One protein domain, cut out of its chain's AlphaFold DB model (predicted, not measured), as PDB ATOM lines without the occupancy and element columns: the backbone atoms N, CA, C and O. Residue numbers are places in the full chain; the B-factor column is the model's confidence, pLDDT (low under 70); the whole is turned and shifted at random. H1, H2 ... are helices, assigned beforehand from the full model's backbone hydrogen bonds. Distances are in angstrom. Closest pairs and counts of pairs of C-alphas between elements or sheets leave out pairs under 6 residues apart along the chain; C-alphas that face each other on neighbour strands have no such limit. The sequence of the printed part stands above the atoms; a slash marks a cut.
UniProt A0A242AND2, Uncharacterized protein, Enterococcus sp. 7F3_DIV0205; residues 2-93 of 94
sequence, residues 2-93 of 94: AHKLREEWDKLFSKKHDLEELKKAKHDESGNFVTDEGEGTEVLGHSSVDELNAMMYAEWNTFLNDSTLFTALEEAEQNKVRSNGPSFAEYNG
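Overview. This is residues 2 to 93 of the 94 residues of an uncharacterized protein of Enterococcus sp. 7F3_DIV0205 (UniProt A0A242AND2). One long helix, H3, runs along the longest axis, with H1 slanting past it, H4 and H5 near its last residues, H2 packed on H6 near its first, and a long loop, residues 25 to 48, making the end beyond. The 92 printed residues have six named helices, H1 to H6 in order, and no named strand: all helix. The whole is only just compact, close to loose (radius of gyration of the C-alphas 14.6 A), spanning 48 by 24 by 20 A.

Along the chain. Find C-alpha 2 at (18.005, -13.961, -10.100); from there H1 runs 21.1 A to residue 16. Then come H2, residues 19 to 24; H3, 49 to 66, 25.7 A; H4, 68 to 71; H5, 75 to 83; and H6, 88 to 92, ending at C-alpha 92 (19.542, -6.159, 9.513).

Arrangement. Look first at H3, the hub. Residues 60 to 64 alone only just touch H1, 3 pairs of C-alphas within 8 A, closest Trp 9 and Phe 63, 7.2 A, at a steep tilt of 66 degrees. H2 touches H6, closest C-alphas Lys 23 and Asn 92, 4.3 A. Every O i to N i+4 pair is within hydrogen-bond range in H2, H3, H5 and H6, and 10 of 11 in H1; H4 is too short for one.

Size, cuts and confidence. The printed part has no cut; the link H2 to H3 is long; residue 93 alone is under 70 in pLDDT.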
ATOM      1  N   ALA A   2      18.444 -14.255 -11.473       78.25
ATOM      2  CA  ALA A   2      18.005 -13.961 -10.100       78.25
ATOM      3  C   ALA A   2      18.821 -12.851  -9.406       78.25
ATOM      4  O   ALA A   2      18.239 -11.937  -8.837       78.25
ATOM      5  N   HIS A   3      20.153 -12.863  -9.547       83.88
ATOM      6  CA  HIS A   3      21.026 -11.794  -9.036       83.88
ATOM      7  C   HIS A   3      20.656 -10.406  -9.581       83.88
ATOM      8  O   HIS A   3      20.569  -9.449  -8.829       83.88
ATOM      9  N   LYS A   4      20.383 -10.301 -10.888       89.31
ATOM     10  CA  LYS A   4      20.018  -9.030 -11.525       89.31
ATOM     11  C   LYS A   4      18.649  -8.534 -11.052       89.31
ATOM     12  O   LYS A   4      18.493  -7.347 -10.799       89.31
ATOM     13  N   LEU A   5      17.681  -9.444 -10.898       91.25
ATOM     14  CA  LEU A   5      16.372  -9.121 -10.318       91.25
ATOM     15  C   LEU A   5      16.516  -8.613  -8.881       91.25
ATOM     16  O   LEU A   5      15.866  -7.638  -8.520       91.25
ATOM     17  N   ARG A   6      17.403  -9.228  -8.091       90.19
ATOM     18  CA  ARG A   6      17.691  -8.774  -6.730       90.19
ATOM     19  C   ARG A   6      18.321  -7.380  -6.709       90.19
ATOM     20  O   ARG A   6      17.837  -6.520  -5.989       90.19
ATOM     21  N   GLU A   7      19.318  -7.117  -7.553       91.56
ATOM     22  CA  GLU A   7      19.935  -5.784  -7.654       91.56
ATOM     23  C   GLU A   7      18.944  -4.692  -8.087       91.56
ATOM     24  O   GLU A   7      19.026  -3.550  -7.630       91.56
ATOM     25  N   GLU A   8      18.033  -5.004  -9.012       93.31
ATOM     26  CA  GLU A   8      16.987  -4.073  -9.449       93.31
ATOM     27  C   GLU A   8      15.964  -3.820  -8.343       93.31
ATOM     28  O   GLU A   8      15.587  -2.668  -8.116       93.31
ATOM     29  N   TRP A   9      15.586  -4.868  -7.614       93.81
ATOM     30  CA  TRP A   9      14.768  -4.751  -6.417       93.81
ATOM     31  C   TRP A   9      15.426  -3.871  -5.359       93.81
ATOM     32  O   TRP A   9      14.811  -2.895  -4.945       93.81
ATOM     33  N   ASP A  10      16.680  -4.130  -4.980       92.69
ATOM     34  CA  ASP A  10      17.362  -3.367  -3.928       92.69
ATOM     35  C   ASP A  10      17.440  -1.874  -4.284       92.69
ATOM     36  O   ASP A  10      17.260  -1.005  -3.430       92.69
ATOM     37  N   LYS A  11      17.625  -1.544  -5.569       93.19
ATOM     38  CA  LYS A  11      17.584  -0.158  -6.068       93.19
ATOM     39  C   LYS A  11      16.201   0.483  -5.990       93.19
ATOM     40  O   LYS A  11      16.118   1.698  -5.846       93.19
ATOM     41  N   LEU A  12      15.126  -0.279  -6.181       93.50
ATOM     42  CA  LEU A  12      13.757   0.233  -6.074       93.50
ATOM     43  C   LEU A  12      13.341   0.370  -4.611       93.50
ATOM     44  O   LEU A  12      12.807   1.405  -4.222       93.50
ATOM     45  N   PHE A  13      13.645  -0.646  -3.812       93.62
ATOM     46  CA  PHE A  13      13.350  -0.701  -2.393       93.62
ATOM     47  C   PHE A  13      14.068   0.429  -1.641       93.62
ATOM     48  O   PHE A  13      13.407   1.227  -0.987       93.62
ATOM     49  N   SER A  14      15.372   0.630  -1.875       92.25
ATOM     50  CA  SER A  14      16.151   1.748  -1.297       92.25
ATOM     51  C   SER A  14      15.719   3.153  -1.730       92.25
ATOM     52  O   SER A  14      16.121   4.135  -1.114       92.25
ATOM     53  N   LYS A  15      14.935   3.287  -2.808       93.75
ATOM     54  CA  LYS A  15      14.347   4.578  -3.206       93.75
ATOM     55  C   LYS A  15      13.040   4.871  -2.485       93.75
ATOM     56  O   LYS A  15      12.661   6.035  -2.390       93.75
ATOM     57  N   LYS A  16      12.324   3.824  -2.079       92.19
ATOM     58  CA  LYS A  16      11.029   3.922  -1.404       92.19
ATOM     59  C   LYS A  16      11.170   3.953   0.113       92.19
ATOM     60  O   LYS A  16      10.378   4.617   0.766       92.19
ATOM     61  N   HIS A  17      12.167   3.245   0.632       93.50
ATOM     62  CA  HIS A  17      12.312   2.938   2.047       93.50
ATOM     63  C   HIS A  17      13.709   3.286   2.550       93.50
ATOM     64  O   HIS A  17      14.691   3.181   1.807       93.50
ATOM     65  N   ASP A  18      13.800   3.668   3.822       92.12
ATOM     66  CA  ASP A  18      15.074   3.955   4.472       92.12
ATOM     67  C   ASP A  18      15.762   2.655   4.920       92.12
ATOM     68  O   ASP A  18      15.404   2.027   5.916       92.12
ATOM     69  N   LEU A  19      16.790   2.240   4.176       90.19
ATOM     70  CA  LEU A  19      17.567   1.048   4.521       90.19
ATOM     71  C   LEU A  19      18.406   1.223   5.791       90.19
ATOM     72  O   LEU A  19      18.797   0.229   6.398       90.19
ATOM     73  N   GLU A  20      18.741   2.454   6.178       90.06
ATOM     74  CA  GLU A  20      19.486   2.693   7.415       90.06
ATOM     75  C   GLU A  20      18.614   2.448   8.645       90.06
ATOM     76  O   GLU A  20      19.139   2.013   9.671       90.06
ATOM     77  N   GLU A  21      17.305   2.672   8.529       91.12
ATOM     78  CA  GLU A  21      16.320   2.312   9.548       91.12
ATOM     79  C   GLU A  21      16.277   0.790   9.727       91.12
ATOM     80  O   GLU A  21      16.434   0.293  10.841       91.12
ATOM     81  N   LEU A  22      16.219   0.038   8.621       91.88
ATOM     82  CA  LEU A  22      16.239  -1.428   8.644       91.88
ATOM     83  C   LEU A  22      17.504  -2.008   9.276       91.88
ATOM     84  O   LEU A  22      17.417  -2.959  10.042       91.88
ATOM     85  N   LYS A  23      18.678  -1.446   8.977       91.56
ATOM     86  CA  LYS A  23      19.964  -1.922   9.523       91.56
ATOM     87  C   LYS A  23      20.129  -1.676  11.020       91.56
ATOM     88  O   LYS A  23      20.946  -2.331  11.654       91.56
ATOM     89  N   LYS A  24      19.452  -0.659  11.557       91.94
ATOM     90  CA  LYS A  24      19.582  -0.234  12.961       91.94
ATOM     91  C   LYS A  24      18.411  -0.687  13.822       91.94
ATOM     92  O   LYS A  24      18.514  -0.612  15.043       91.94
ATOM     93  N   ALA A  25      17.326  -1.132  13.195       93.44
ATOM     94  CA  ALA A  25      16.163  -1.683  13.859       93.44
ATOM     95  C   ALA A  25      16.564  -2.802  14.824       93.44
ATOM     96  O   ALA A  25      17.350  -3.684  14.483       93.44
ATOM     97  N   LYS A  26      15.995  -2.760  16.025       94.12
ATOM     98  CA  LYS A  26      16.094  -3.824  17.019       94.12
ATOM     99  C   LYS A  26      14.724  -4.435  17.212       94.12
ATOM    100  O   LYS A  26      13.720  -3.737  17.090       94.12
ATOM    101  N   HIS A  27      14.691  -5.713  17.547       95.00
ATOM    102  CA  HIS A  27      13.466  -6.382  17.945       95.00
ATOM    103  C   HIS A  27      13.681  -7.218  19.202       95.00
ATOM    104  O   HIS A  27      14.801  -7.626  19.518       95.00
ATOM    105  N   ASP A  28      12.599  -7.438  19.935       94.62
ATOM    106  CA  ASP A  28      12.582  -8.333  21.084       94.62
ATOM    107  C   ASP A  28      12.531  -9.816  20.652       94.62
ATOM    108  O   ASP A  28      12.511 -10.156  19.464       94.62
ATOM    109  N   GLU A  29      12.502 -10.725  21.633       92.81
ATOM    110  CA  GLU A  29      12.380 -12.176  21.401       92.81
ATOM    111  C   GLU A  29      11.040 -12.581  20.764       92.81
ATOM    112  O   GLU A  29      10.914 -13.685  20.238       92.81
ATOM    113  N   SER A  30      10.032 -11.705  20.818       93.94
ATOM    114  CA  SER A  30       8.726 -11.912  20.185       93.94
ATOM    115  C   SER A  30       8.678 -11.368  18.752       93.94
ATOM    116  O   SER A  30       7.653 -11.514  18.091       93.94
ATOM    117  N   GLY A  31       9.766 -10.761  18.264       94.25
ATOM    118  CA  GLY A  31       9.860 -10.180  16.927       94.25
ATOM    119  C   GLY A  31       9.216  -8.796  16.791       94.25
ATOM    120  O   GLY A  31       9.059  -8.325  15.665       94.25
ATOM    121  N   ASN A  32       8.849  -8.133  17.894       97.31
ATOM    122  CA  ASN A  32       8.346  -6.757  17.862       97.31
ATOM    123  C   ASN A  32       9.512  -5.780  17.822       97.31
ATOM    124  O   ASN A  32      10.491  -5.963  18.547       97.31
ATOM    125  N   PHE A  33       9.401  -4.720  17.025       96.56
ATOM    126  CA  PHE A  33      10.436  -3.699  16.983       96.56
ATOM    127  C   PHE A  33      10.452  -2.881  18.271       96.56
ATOM    128  O   PHE A  33       9.413  -2.456  18.782       96.56
ATOM    129  N   VAL A  34      11.658  -2.638  18.777       96.44
ATOM    130  CA  VAL A  34      11.884  -1.892  20.014       96.44
ATOM    131  C   VAL A  34      13.002  -0.864  19.861       96.44
ATOM    132  O   VAL A  34      13.906  -1.009  19.037       96.44
ATOM    133  N   THR A  35      12.949   0.188  20.672       94.44
ATOM    134  CA  THR A  35      14.045   1.146  20.838       94.44
ATOM    135  C   THR A  35      15.215   0.519  21.607       94.44
ATOM    136  O   THR A  35      15.118  -0.585  22.146       94.44
ATOM    137  N   ASP A  36      16.332   1.247  21.728       90.38
ATOM    138  CA  ASP A  36      17.455   0.854  22.595       90.38
ATOM    139  C   ASP A  36      17.056   0.666  24.071       90.38
ATOM    140  O   ASP A  36      17.731  -0.056  24.805       90.38
ATOM    141  N   GLU A  37      15.961   1.299  24.497       93.31
ATOM    142  CA  GLU A  37      15.420   1.232  25.857       93.31
ATOM    143  C   GLU A  37      14.384   0.104  26.027       93.31
ATOM    144  O   GLU A  37      13.897  -0.124  27.133       93.31
ATOM    145  N   GLY A  38      14.074  -0.638  24.955       91.31
ATOM    146  CA  GLY A  38      13.103  -1.735  24.966       91.31
ATOM    147  C   GLY A  38      11.642  -1.288  24.841       91.31
ATOM    148  O   GLY A  38      10.739  -2.086  25.085       91.31
ATOM    149  N   GLU A  39      11.391  -0.029  24.480       94.56
ATOM    150  CA  GLU A  39      10.040   0.475  24.221       94.56
ATOM    151  C   GLU A  39       9.598   0.117  22.800       94.56
ATOM    152  O   GLU A  39      10.407   0.164  21.878       94.56
ATOM    153  N   GLY A  40       8.319  -0.211  22.609       94.62
ATOM    154  CA  GLY A  40       7.785  -0.535  21.285       94.62
ATOM    155  C   GLY A  40       7.948   0.624  20.298       94.62
ATOM    156  O   GLY A  40       7.631   1.769  20.618       94.62
ATOM    157  N   THR A  41       8.421   0.314  19.095       96.12
ATOM    158  CA  THR A  41       8.576   1.269  17.990       96.12
ATOM    159  C   THR A  41       8.064   0.657  16.693       96.12
ATOM    160  O   THR A  41       7.790  -0.537  16.612       96.12
ATOM    161  N   GLU A  42       7.948   1.483  15.662       95.44
ATOM    162  CA  GLU A  42       7.692   1.028  14.301       95.44
ATOM    163  C   GLU A  42       8.958   1.176  13.457       95.44
ATOM    164  O   GLU A  42       9.769   2.072  13.695       95.44
ATOM    165  N   VAL A  43       9.104   0.293  12.472       94.00
ATOM    166  CA  VAL A  43      10.145   0.341  11.445       94.00
ATOM    167  C   VAL A  43       9.458   0.328  10.089       94.00
ATOM    168  O   VAL A  43       8.704  -0.597   9.782       94.00
ATOM    169  N   LEU A  44       9.671   1.376   9.291       93.12
ATOM    170  CA  LEU A  44       8.958   1.616   8.028       93.12
ATOM    171  C   LEU A  44       7.421   1.536   8.161       93.12
ATOM    172  O   LEU A  44       6.727   1.133   7.228       93.12
ATOM    173  N   GLY A  45       6.882   1.911   9.327       92.94
ATOM    174  CA  GLY A  45       5.443   1.862   9.620       92.94
ATOM    175  C   GLY A  45       4.902   0.475   9.989       92.94
ATOM    176  O   GLY A  45       3.694   0.263   9.906       92.94
ATOM    177  N   HIS A  46       5.772  -0.465  10.368       95.94
ATOM    178  CA  HIS A  46       5.397  -1.798  10.842       95.94
ATOM    179  C   HIS A  46       5.903  -2.045  12.259       95.94
ATOM    180  O   HIS A  46       7.010  -1.634  12.598       95.94
ATOM    181  N   SER A  47       5.110  -2.739  13.076       94.88
ATOM    182  CA  SER A  47       5.394  -2.942  14.506       94.88
ATOM    183  C   SER A  47       6.218  -4.199  14.800       94.88
ATOM    184  O   SER A  47       6.788  -4.334  15.882       94.88
ATOM    185  N   SER A  48       6.317  -5.116  13.835       96.50
ATOM    186  CA  SER A  48       7.031  -6.386  13.985       96.50
ATOM    187  C   SER A  48       7.750  -6.824  12.710       96.50
ATOM    188  O   SER A  48       7.392  -6.433  11.592       96.50
ATOM    189  N   VAL A  49       8.749  -7.689  12.885       95.69
ATOM    190  CA  VAL A  49       9.521  -8.311  11.800       95.69
ATOM    191  C   VAL A  49       8.609  -9.066  10.830       95.69
ATOM    192  O   VAL A  49       8.817  -9.000   9.619       95.69
ATOM    193  N   ASP A  50       7.575  -9.740  11.332       96.62
ATOM    194  CA  ASP A  50       6.629 -10.493  10.505       96.62
ATOM    195  C   ASP A  50       5.781  -9.579   9.614       96.62
ATOM    196  O   ASP A  50       5.634  -9.844   8.418       96.62
ATOM    197  N   GLU A  51       5.260  -8.477  10.162       96.06
ATOM    198  CA  GLU A  51       4.509  -7.485   9.384       96.06
ATOM    199  C   GLU A  51       5.380  -6.842   8.303       96.06
ATOM    200  O   GLU A  51       4.954  -6.714   7.149       96.06
ATOM    201  N   LEU A  52       6.620  -6.498   8.654       95.81
ATOM    202  CA  LEU A  52       7.576  -5.935   7.712       95.81
ATOM    203  C   LEU A  52       7.921  -6.936   6.597       95.81
ATOM    204  O   LEU A  52       7.886  -6.585   5.416       95.81
ATOM    205  N   ASN A  53       8.194  -8.196   6.944       95.62
ATOM    206  CA  ASN A  53       8.468  -9.252   5.969       95.62
ATOM    207  C   ASN A  53       7.273  -9.506   5.042       95.62
ATOM    208  O   ASN A  53       7.460  -9.725   3.845       95.62
ATOM    209  N   ALA A  54       6.043  -9.444   5.560       95.88
ATOM    210  CA  ALA A  54       4.839  -9.573   4.745       95.88
ATOM    211  C   ALA A  54       4.722  -8.431   3.720       95.88
ATOM    212  O   ALA A  54       4.404  -8.685   2.552       95.88
ATOM    213  N   MET A  55       5.034  -7.193   4.122       95.12
ATOM    214  CA  MET A  55       5.091  -6.045   3.211       95.12
ATOM    215  C   MET A  55       6.172  -6.236   2.140       95.12
ATOM    216  O   MET A  55       5.875  -6.135   0.946       95.12
ATOM    217  N   MET A  56       7.392  -6.599   2.540       95.25
ATOM    218  CA  MET A  56       8.506  -6.828   1.614       95.25
ATOM    219  C   MET A  56       8.192  -7.938   0.609       95.25
ATOM    220  O   MET A  56       8.463  -7.795  -0.584       95.25
ATOM    221  N   TYR A  57       7.550  -9.019   1.056       94.94
ATOM    222  CA  TYR A  57       7.108 -10.104   0.185       94.94
ATOM    223  C   TYR A  57       6.031  -9.659  -0.817       94.94
ATOM    224  O   TYR A  57       6.059 -10.053  -1.989       94.94
ATOM    225  N   ALA A  58       5.075  -8.831  -0.390       94.69
ATOM    226  CA  ALA A  58       4.040  -8.293  -1.267       94.69
ATOM    227  C   ALA A  58       4.627  -7.347  -2.331       94.69
ATOM    228  O   ALA A  58       4.303  -7.456  -3.521       94.69
ATOM    229  N   GLU A  59       5.534  -6.456  -1.929       95.19
ATOM    230  CA  GLU A  59       6.230  -5.564  -2.854       95.19
ATOM    231  C   GLU A  59       7.148  -6.335  -3.814       95.19
ATOM    232  O   GLU A  59       7.162  -6.035  -5.009       95.19
ATOM    233  N   TRP A  60       7.854  -7.365  -3.337       95.50
ATOM    234  CA  TRP A  60       8.674  -8.243  -4.175       95.50
ATOM    235  C   TRP A  60       7.842  -8.937  -5.252       95.50
ATOM    236  O   TRP A  60       8.202  -8.915  -6.426       95.50
ATOM    237  N   ASN A  61       6.689  -9.501  -4.885       94.38
ATOM    238  CA  ASN A  61       5.786 -10.113  -5.858       94.38
ATOM    239  C   ASN A  61       5.273  -9.113  -6.893       94.38
ATOM    240  O   ASN A  61       5.174  -9.452  -8.071       94.38
ATOM    241  N   THR A  62       4.970  -7.889  -6.463       94.31
ATOM    242  CA  THR A  62       4.557  -6.812  -7.371       94.31
ATOM    243  C   THR A  62       5.684  -6.480  -8.351       94.31
ATOM    244  O   THR A  62       5.471  -6.506  -9.560       94.31
ATOM    245  N   PHE A  63       6.908  -6.289  -7.849       94.88
ATOM    246  CA  PHE A  63       8.096  -6.062  -8.671       94.88
ATOM    247  C   PHE A  63       8.331  -7.186  -9.690       94.88
ATOM    248  O   PHE A  63       8.596  -6.915 -10.859       94.88
ATOM    249  N   LEU A  64       8.224  -8.448  -9.264       94.19
ATOM    250  CA  LEU A  64       8.410  -9.597 -10.146       94.19
ATOM    251  C   LEU A  64       7.356  -9.646 -11.255       94.19
ATOM    252  O   LEU A  64       7.707  -9.901 -12.405       94.19
ATOM    253  N   ASN A  65       6.090  -9.377 -10.930       90.50
ATOM    254  CA  ASN A  65       5.004  -9.376 -11.912       90.50
ATOM    255  C   ASN A  65       5.186  -8.287 -12.983       90.50
ATOM    256  O   ASN A  65       4.836  -8.516 -14.140       90.50
ATOM    257  N   ASP A  66       5.781  -7.150 -12.619       90.44
ATOM    258  CA  ASP A  66       6.082  -6.052 -13.545       90.44
ATOM    259  C   ASP A  66       7.427  -6.233 -14.284       90.44
ATOM    260  O   ASP A  66       7.741  -5.504 -15.231       90.44
ATOM    261  N   SER A  67       8.246  -7.209 -13.877       90.62
ATOM    262  CA  SER A  67       9.584  -7.421 -14.422       90.62
ATOM    263  C   SER A  67       9.570  -8.302 -15.670       90.62
ATOM    264  O   SER A  67       9.415  -9.525 -15.616       90.62
ATOM    265  N   THR A  68       9.871  -7.694 -16.819       89.25
ATOM    266  CA  THR A  68      10.068  -8.426 -18.083       89.25
ATOM    267  C   THR A  68      11.162  -9.491 -17.969       89.25
ATOM    268  O   THR A  68      11.027 -10.583 -18.519       89.25
ATOM    269  N   LEU A  69      12.210  -9.215 -17.186       87.44
ATOM    270  CA  LEU A  69      13.302 -10.145 -16.899       87.44
ATOM    271  C   LEU A  69      12.834 -11.386 -16.133       87.44
ATOM    272  O   LEU A  69      13.368 -12.467 -16.369       87.44
ATOM    273  N   PHE A  70      11.865 -11.236 -15.228       90.56
ATOM    274  CA  PHE A  70      11.280 -12.351 -14.487       90.56
ATOM    275  C   PHE A  70      10.348 -13.179 -15.370       90.56
ATOM    276  O   PHE A  70      10.477 -14.398 -15.417       90.56
ATOM    277  N   THR A  71       9.467 -12.525 -16.133       89.06
ATOM    278  CA  THR A  71       8.517 -13.224 -17.021       89.06
ATOM    279  C   THR A  71       9.193 -14.023 -18.142       89.06
ATOM    280  O   THR A  71       8.594 -14.948 -18.678       89.06
ATOM    281  N   ALA A  72      10.445 -13.694 -18.478       90.12
ATOM    282  CA  ALA A  72      11.250 -14.417 -19.461       90.12
ATOM    283  C   ALA A  72      11.912 -15.701 -18.914       90.12
ATOM    284  O   ALA A  72      12.521 -16.437 -19.689       90.12
ATOM    285  N   LEU A  73      11.838 -15.955 -17.602       89.69
ATOM    286  CA  LEU A  73      12.377 -17.164 -16.973       89.69
ATOM    287  C   LEU A  73      11.453 -18.366 -17.164       89.69
ATOM    288  O   LEU A  73      10.238 -18.211 -17.295       89.69
ATOM    289  N   GLU A  74      12.015 -19.572 -17.086       93.50
ATOM    290  CA  GLU A  74      11.216 -20.798 -17.013       93.50
ATOM    291  C   GLU A  74      10.447 -20.880 -15.685       93.50
ATOM    292  O   GLU A  74      10.894 -20.369 -14.658       93.50
ATOM    293  N   GLU A  75       9.306 -21.572 -15.671       91.81
ATOM    294  CA  GLU A  75       8.417 -21.656 -14.499       91.81
ATOM    295  C   GLU A  75       9.137 -22.151 -13.231       91.81
ATOM    296  O   GLU A  75       8.947 -21.612 -12.140       91.81
ATOM    297  N   ALA A  76      10.032 -23.134 -13.371       91.19
ATOM    298  CA  ALA A  76      10.828 -23.642 -12.256       91.19
ATOM    299  C   ALA A  76      11.759 -22.567 -11.660       91.19
ATOM    300  O   ALA A  76      11.909 -22.473 -10.439       91.19
ATOM    301  N   GLU A  77      12.358 -21.726 -12.506       91.06
ATOM    302  CA  GLU A  77      13.197 -20.612 -12.067       91.06
ATOM    303  C   GLU A  77      12.359 -19.478 -11.475       91.06
ATOM    304  O   GLU A  77      12.743 -18.916 -10.448       91.06
ATOM    305  N   GLN A  78      11.191 -19.184 -12.057       92.12
ATOM    306  CA  GLN A  78      10.245 -18.211 -11.509       92.12
ATOM    307  C   GLN A  78       9.811 -18.596 -10.093       92.12
ATOM    308  O   GLN A  78       9.877 -17.772  -9.181       92.12
ATOM    309  N   ASN A  79       9.438 -19.861  -9.883       91.25
ATOM    310  CA  ASN A  79       9.039 -20.369  -8.572       91.25
ATOM    311  C   ASN A  79      10.176 -20.252  -7.550       91.25
ATOM    312  O   ASN A  79       9.945 -19.839  -6.409       91.25
ATOM    313  N   LYS A  80      11.416 -20.538  -7.963       90.50
ATOM    314  CA  LYS A  80      12.596 -20.392  -7.103       90.50
ATOM    315  C   LYS A  80      12.854 -18.931  -6.723       90.50
ATOM    316  O   LYS A  80      13.093 -18.645  -5.556       90.50
ATOM    317  N   VAL A  81      12.782 -18.011  -7.685       91.06
ATOM    318  CA  VAL A  81      12.972 -16.568  -7.453       91.06
ATOM    319  C   VAL A  81      11.860 -15.997  -6.569       91.06
ATOM    320  O   VAL A  81      12.137 -15.223  -5.659       91.06
ATOM    321  N   ARG A  82      10.608 -16.415  -6.781       90.50
ATOM    322  CA  ARG A  82       9.466 -15.979  -5.969       90.50
ATOM    323  C   ARG A  82       9.553 -16.482  -4.524       90.50
ATOM    324  O   ARG A  82       9.195 -15.750  -3.609       90.50
ATOM    325  N   SER A  83      10.044 -17.705  -4.325       87.81
ATOM    326  CA  SER A  83      10.212 -18.300  -2.988       87.81
ATOM    327  C   SER A  83      11.403 -17.717  -2.224       87.81
ATOM    328  O   SER A  83      11.363 -17.644  -1.002       87.81
ATOM    329  N   ASN A  84      12.438 -17.262  -2.934       87.19
ATOM    330  CA  ASN A  84      13.634 -16.644  -2.357       87.19
ATOM    331  C   ASN A  84      13.543 -15.111  -2.409       87.19
ATOM    332  O   ASN A  84      14.419 -14.444  -2.965       87.19
ATOM    333  N   GLY A  85      12.435 -14.575  -1.899       88.06
ATOM    334  CA  GLY A  85      12.216 -13.137  -1.807       88.06
ATOM    335  C   GLY A  85      13.047 -12.465  -0.709       88.06
ATOM    336  O   GLY A  85      13.616 -13.150   0.139       88.06
ATOM    337  N   PRO A  86      13.110 -11.126  -0.737       91.88
ATOM    338  CA  PRO A  86      13.820 -10.333   0.247       91.88
ATOM    339  C   PRO A  86      13.162 -10.409   1.628       91.88
ATOM    340  O   PRO A  86      11.933 -10.425   1.724       91.88
ATOM    341  N   SER A  87      13.966 -10.393   2.689       93.44
ATOM    342  CA  SER A  87      13.489 -10.347   4.076       93.44
ATOM    343  C   SER A  87      14.282  -9.362   4.929       93.44
ATOM    344  O   SER A  87      15.394  -8.969   4.580       93.44
ATOM    345  N   PHE A  88      13.715  -8.974   6.069       93.00
ATOM    346  CA  PHE A  88      14.334  -8.090   7.053       93.00
ATOM    347  C   PHE A  88      15.728  -8.566   7.482       93.00
ATOM    348  O   PHE A  88      16.655  -7.757   7.519       93.00
ATOM    349  N   ALA A  89      15.901  -9.870   7.729       91.88
ATOM    350  CA  ALA A  89      17.173 -10.451   8.171       91.88
ATOM    351  C   ALA A  89      18.329 -10.147   7.201       91.88
ATOM    352  O   ALA A  89      19.442  -9.844   7.623       91.88
ATOM    353  N   GLU A  90      18.059 -10.114   5.892       89.75
ATOM    354  CA  GLU A  90      19.079  -9.786   4.888       89.75
ATOM    355  C   GLU A  90      19.559  -8.326   4.952       89.75
ATOM    356  O   GLU A  90      20.649  -8.025   4.464       89.75
ATOM    357  N   TYR A  91      18.766  -7.414   5.528       89.06
ATOM    358  CA  TYR A  91      19.131  -6.003   5.696       89.06
ATOM    359  C   TYR A  91      19.652  -5.698   7.100       89.06
ATOM    360  O   TYR A  91      20.523  -4.839   7.236       89.06
ATOM    361  N   ASN A  92      19.134  -6.374   8.126       89.75
ATOM    362  CA  ASN A  92      19.542  -6.159   9.513       89.75
ATOM    363  C   ASN A  92      20.852  -6.884   9.869       89.75
ATOM    364  O   ASN A  92      21.577  -6.427  10.747       89.75
ATOM    365  N   GLY A  93      21.228  -7.921   9.112       69.31
ATOM    366  CA  GLY A  93      22.494  -8.632   9.305       69.31
ATOM    367  C   GLY A  93      22.494  -9.595  10.495       69.31
ATOM    368  O   GLY A  93      23.580  -9.926  10.977       69.31
TER     369      GLY A  93